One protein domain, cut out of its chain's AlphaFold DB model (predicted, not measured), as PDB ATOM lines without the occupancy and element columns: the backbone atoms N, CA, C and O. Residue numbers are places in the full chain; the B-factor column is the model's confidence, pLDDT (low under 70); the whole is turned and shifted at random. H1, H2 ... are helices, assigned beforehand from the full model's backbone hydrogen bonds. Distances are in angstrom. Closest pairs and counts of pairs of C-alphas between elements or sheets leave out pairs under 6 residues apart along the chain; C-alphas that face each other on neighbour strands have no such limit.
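What this domain is: This is residues 2 to 41 of the 53 residues of an uncharacterized protein of Clostridium sp. CAG:277 (UniProt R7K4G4). The printed part is an open arch, with the longest helix H1 as one leg, the helix H2 across the top and residues 26 to 41, which have no named element, as the other leg. The end of this second leg folds back at residues 37 to 41. The printed part has 40 residues, with two named helices in the order H1, H2 and no named strand; its class is all helix, with 19 residues, under half, in the named helices. It is extended, with a radius of gyration of the C-alphas of 15.6 A, and its spans of 43 by 23 by 13 A make it only just elongated.

Where its parts are: H1, residues 2 to 11, runs 14.4 A from C-alpha 2 at (163.422, 266.779, 317.605) to C-alpha 11 at (174.609, 259.034, 322.211). H2, residues 17 to 25, is 12.2 A long from first to last C-alpha and ends with C-alpha 25 at (181.864, 243.016, 334.570).

How they stand to each other: H1 and H2 are apart, with no C-alpha of the one within 8 A of the other. The five residues between them form a tight link. Residues 2 to 14, of which 2 to 11 belong to H1, stand free, and so do residues 16 to 22, of which 17 to 22 belong to H2. In H1 and H2 every O i to N i+4 pair is within hydrogen-bond range.

The domain as a whole: The two C-alphas farthest apart, those of Ala 2 and Glu 40, are 43.7 A apart. The printed part has no cut. The C-alphas of residues 26 to 41 lie 9 to 22 A from the mean of the C-alphas. The mean pLDDT of the printed part is 79.1; residue 2 and residues 26 to 31 are under 70.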
ATOM      1  N   ALA A   2     163.367 266.936 316.144       68.56
ATOM      2  CA  ALA A   2     163.422 266.779 317.605       68.56
ATOM      3  C   ALA A   2     163.869 265.381 318.095       68.56
ATOM      4  O   ALA A   2     164.854 265.277 318.823       68.56
ATOM      5  N   LYS A   3     163.224 264.302 317.623       71.44
ATOM      6  CA  LYS A   3     163.558 262.918 318.020       71.44
ATOM      7  C   LYS A   3     164.983 262.497 317.627       71.44
ATOM      8  O   LYS A   3     165.733 262.003 318.461       71.44
ATOM      9  N   LYS A   4     165.405 262.767 316.384       84.69
ATOM     10  CA  LYS A   4     166.771 262.452 315.914       84.69
ATOM     11  C   LYS A   4     167.827 263.303 316.629       84.69
ATOM     12  O   LYS A   4     168.909 262.802 316.911       84.69
ATOM     13  N   THR A   5     167.521 264.561 316.960       90.12
ATOM     14  CA  THR A   5     168.406 265.429 317.757       90.12
ATOM     15  C   THR A   5     168.512 265.002 319.215       90.12
ATOM     16  O   THR A   5     169.601 265.106 319.771       90.12
ATOM     17  N   ALA A   6     167.435 264.506 319.826       88.94
ATOM     18  CA  ALA A   6     167.465 264.001 321.196       88.94
ATOM     19  C   ALA A   6     168.375 262.769 321.295       88.94
ATOM     20  O   ALA A   6     169.331 262.772 322.065       88.94
ATOM     21  N   ILE A   7     168.173 261.788 320.410       91.69
ATOM     22  CA  ILE A   7     169.006 260.579 320.339       91.69
ATOM     23  C   ILE A   7     170.480 260.938 320.099       91.69
ATOM     24  O   ILE A   7     171.360 260.435 320.790       91.69
ATOM     25  N   LYS A   8     170.775 261.873 319.182       89.00
ATOM     26  CA  LYS A   8     172.160 262.309 318.913       89.00
ATOM     27  C   LYS A   8     172.847 262.935 320.127       89.00
ATOM     28  O   LYS A   8     174.058 262.812 320.250       89.00
ATOM     29  N   LYS A   9     172.105 263.661 320.968       88.44
ATOM     30  CA  LYS A   9     172.650 264.270 322.189       88.44
ATOM     31  C   LYS A   9     172.950 263.203 323.238       88.44
ATOM     32  O   LYS A   9     174.031 263.226 323.806       88.44
ATOM     33  N   VAL A  10     172.039 262.249 323.420       87.75
ATOM     34  CA  VAL A  10     172.208 261.137 324.367       87.75
ATOM     35  C   VAL A  10     173.387 260.245 323.970       87.75
ATOM     36  O   VAL A  10     174.239 259.957 324.799       87.75
ATOM     37  N   LEU A  11     173.516 259.891 322.688       86.81
ATOM     38  CA  LEU A  11     174.609 259.034 322.211       86.81
ATOM     39  C   LEU A  11     176.006 259.657 322.358       86.81
ATOM     40  O   LEU A  11     176.983 258.922 322.393       86.81
ATOM     41  N   LYS A  12     176.125 260.988 322.460       88.31
ATOM     42  CA  LYS A  12     177.414 261.649 322.750       88.31
ATOM     43  C   LYS A  12     177.873 261.467 324.195       88.31
ATOM     44  O   LYS A  12     179.054 261.625 324.466       88.31
ATOM     45  N   LEU A  13     176.936 261.199 325.098       87.06
ATOM     46  CA  LEU A  13     177.194 260.967 326.517       87.06
ATOM     47  C   LEU A  13     177.294 259.472 326.831       87.06
ATOM     48  O   LEU A  13     177.605 259.106 327.960       87.06
ATOM     49  N   ALA A  14     177.011 258.611 325.850       87.81
ATOM     50  CA  ALA A  14     177.051 257.178 326.047       87.81
ATOM     51  C   ALA A  14     178.506 256.707 326.237       87.81
ATOM     52  O   ALA A  14     179.388 257.116 325.473       87.81
ATOM     53  N   PRO A  15     178.767 255.841 327.227       87.56
ATOM     54  CA  PRO A  15     180.079 255.236 327.410       87.56
ATOM     55  C   PRO A  15     180.495 254.405 326.188       87.56
ATOM     56  O   PRO A  15     179.671 253.870 325.442       87.56
ATOM     57  N   LEU A  16     181.809 254.294 325.977       88.06
ATOM     58  CA  LEU A  16     182.368 253.409 324.956       88.06
ATOM     59  C   LEU A  16     181.983 251.957 325.258       88.06
ATOM     60  O   LEU A  16     181.844 251.578 326.418       88.06
ATOM     61  N   LYS A  17     181.886 251.121 324.218       82.25
ATOM     62  CA  LYS A  17     181.513 249.700 324.353       82.25
ATOM     63  C   LYS A  17     182.314 248.979 325.445       82.25
ATOM     64  O   LYS A  17     181.746 248.258 326.252       82.25
ATOM     65  N   THR A  18     183.620 249.225 325.497       82.06
ATOM     66  CA  THR A  18     184.531 248.640 326.490       82.06
ATOM     67  C   THR A  18     184.281 249.150 327.907       82.06
ATOM     68  O   THR A  18     184.433 248.391 328.855       82.06
ATOM     69  N   ALA A  19     183.876 250.411 328.062       82.69
ATOM     70  CA  ALA A  19     183.507 250.981 329.352       82.69
ATOM     71  C   ALA A  19     182.161 250.431 329.848       82.69
ATOM     72  O   ALA A  19     182.059 250.120 331.028       82.69
ATOM     73  N   CYS A  20     181.176 250.226 328.961       81.44
ATOM     74  CA  CYS A  20     179.952 249.487 329.301       81.44
ATOM     75  C   CYS A  20     180.272 248.072 329.778       81.44
ATOM     76  O   CYS A  20     179.835 247.683 330.851       81.44
ATOM     77  N   LEU A  21     181.041 247.313 328.992       81.31
ATOM     78  CA  LEU A  21     181.383 245.929 329.326       81.31
ATOM     79  C   LEU A  21     182.167 245.841 330.633       81.31
ATOM     80  O   LEU A  21     181.883 244.978 331.449       81.31
ATOM     81  N   ARG A  22     183.105 246.765 330.871       81.50
ATOM     82  CA  ARG A  22     183.828 246.833 332.142       81.50
ATOM     83  C   ARG A  22     182.906 247.167 333.306       81.50
ATOM     84  O   ARG A  22     183.055 246.550 334.346       81.50
ATOM     85  N   ALA A  23     181.988 248.119 333.151       80.19
ATOM     86  CA  ALA A  23     181.032 248.463 334.201       80.19
ATOM     87  C   ALA A  23     180.107 247.285 334.533       80.19
ATOM     88  O   ALA A  23     179.850 247.050 335.701       80.19
ATOM     89  N   ILE A  24     179.682 246.525 333.520       78.25
ATOM     90  CA  ILE A  24     178.889 245.298 333.687       78.25
ATOM     91  C   ILE A  24     179.717 244.189 334.350       78.25
ATOM     92  O   ILE A  24     179.220 243.500 335.221       78.25
ATOM     93  N   ALA A  25     180.985 244.022 333.970       71.62
ATOM     94  CA  ALA A  25     181.864 243.016 334.570       71.62
ATOM     95  C   ALA A  25     182.342 243.388 335.985       71.62
ATOM     96  O   ALA A  25     182.703 242.514 336.758       71.62
ATOM     97  N   SER A  26     182.387 244.685 336.307       68.69
ATOM     98  CA  SER A  26     182.675 245.191 337.659       68.69
ATOM     99  C   SER A  26     181.412 245.276 338.512       68.69
ATOM    100  O   SER A  26     181.497 245.671 339.669       68.69
ATOM    101  N   ASP A  27     180.243 244.987 337.938       68.50
ATOM    102  CA  ASP A  27     179.023 244.811 338.705       68.50
ATOM    103  C   ASP A  27     179.131 243.444 339.382       68.50
ATOM    104  O   ASP A  27     178.933 242.397 338.770       68.50
ATOM    105  N   GLU A  28     179.552 243.458 340.642       58.09
ATOM    106  CA  GLU A  28     179.910 242.272 341.429       58.09
ATOM    107  C   GLU A  28     178.697 241.383 341.777       58.09
ATOM    108  O   GLU A  28     178.819 240.443 342.558       58.09
ATOM    109  N   THR A  29     177.508 241.664 341.229       61.94
ATOM    110  CA  THR A  29     176.267 240.978 341.602       61.94
ATOM    111  C   THR A  29     175.422 240.549 340.407       61.94
ATOM    112  O   THR A  29     174.291 240.996 340.227       61.94
ATOM    113  N   ILE A  30     175.924 239.596 339.617       64.69
ATOM    114  CA  ILE A  30     175.028 238.771 338.798       64.69
ATOM    115  C   ILE A  30     174.261 237.864 339.768       64.69
ATOM    116  O   ILE A  30     174.818 236.929 340.341       64.69
ATOM    117  N   LYS A  31     172.990 238.189 340.014       69.19
ATOM    118  CA  LYS A  31     172.093 237.378 340.847       69.19
ATOM    119  C   LYS A  31     171.130 236.623 339.953       69.19
ATOM    120  O   LYS A  31     170.561 237.203 339.028       69.19
ATOM    121  N   SER A  32     170.962 235.336 340.221       72.75
ATOM    122  CA  SER A  32     170.014 234.471 339.513       72.75
ATOM    123  C   SER A  32     168.556 234.796 339.863       72.75
ATOM    124  O   SER A  32     167.656 234.522 339.069       72.75
ATOM    125  N   GLU A  33     168.326 235.448 341.007       72.81
ATOM    126  CA  GLU A  33     167.009 235.835 341.515       72.81
ATOM    127  C   GLU A  33     166.942 237.341 341.837       72.81
ATOM    128  O   GLU A  33     167.941 237.969 342.192       72.81
ATOM    129  N   LEU A  34     165.749 237.934 341.688       73.94
ATOM    130  CA  LEU A  34     165.475 239.347 341.986       73.94
ATOM    131  C   LEU A  34     164.719 239.463 343.320       73.94
ATOM    132  O   LEU A  34     163.638 238.891 343.449       73.94
ATOM    133  N   ALA A  35     165.242 240.249 344.267       77.25
ATOM    134  CA  ALA A  35     164.587 240.582 345.540       77.25
ATOM    135  C   ALA A  35     164.347 242.090 345.699       77.25
ATOM    136  O   ALA A  35     164.911 242.910 344.975       77.25
ATOM    137  N   GLU A  36     163.496 242.445 346.667       80.62
ATOM    138  CA  GLU A  36     163.263 243.834 347.080       80.62
ATOM    139  C   GLU A  36     164.518 244.450 347.722       80.62
ATOM    140  O   GLU A  36     164.872 245.586 347.405       80.62
ATOM    141  N   ASP A  37     165.235 243.671 348.540       79.88
ATOM    142  CA  ASP A  37     166.583 243.987 349.005       79.88
ATOM    143  C   ASP A  37     167.590 243.021 348.373       79.88
ATOM    144  O   ASP A  37     167.636 241.826 348.661       79.88
ATOM    145  N   MET A  38     168.427 243.552 347.485       74.56
ATOM    146  CA  MET A  38     169.443 242.757 346.809       74.56
ATOM    147  C   MET A  38     170.554 242.320 347.771       74.56
ATOM    148  O   MET A  38     171.252 241.366 347.458       74.56
ATOM    149  N   THR A  39     170.758 242.951 348.926       77.94
ATOM    150  CA  THR A  39     171.816 242.536 349.867       77.94
ATOM    151  C   THR A  39     171.564 241.170 350.511       77.94
ATOM    152  O   THR A  39     172.504 240.557 351.008       77.94
ATOM    153  N   GLU A  40     170.329 240.667 350.443       79.88
ATOM    154  CA  GLU A  40     169.919 239.383 351.020       79.88
ATOM    155  C   GLU A  40     170.224 238.173 350.124       79.88
ATOM    156  O   GLU A  40     170.209 237.038 350.599       79.88
ATOM    157  N   ILE A  41     170.504 238.396 348.837       74.50
ATOM    158  CA  ILE A  41     170.787 237.326 347.874       74.50
ATOM    159  C   ILE A  41     172.297 237.255 347.623       74.50
ATOM    160  O   ILE A  41     172.931 238.264 347.300       74.50
TER     161      ILE A  41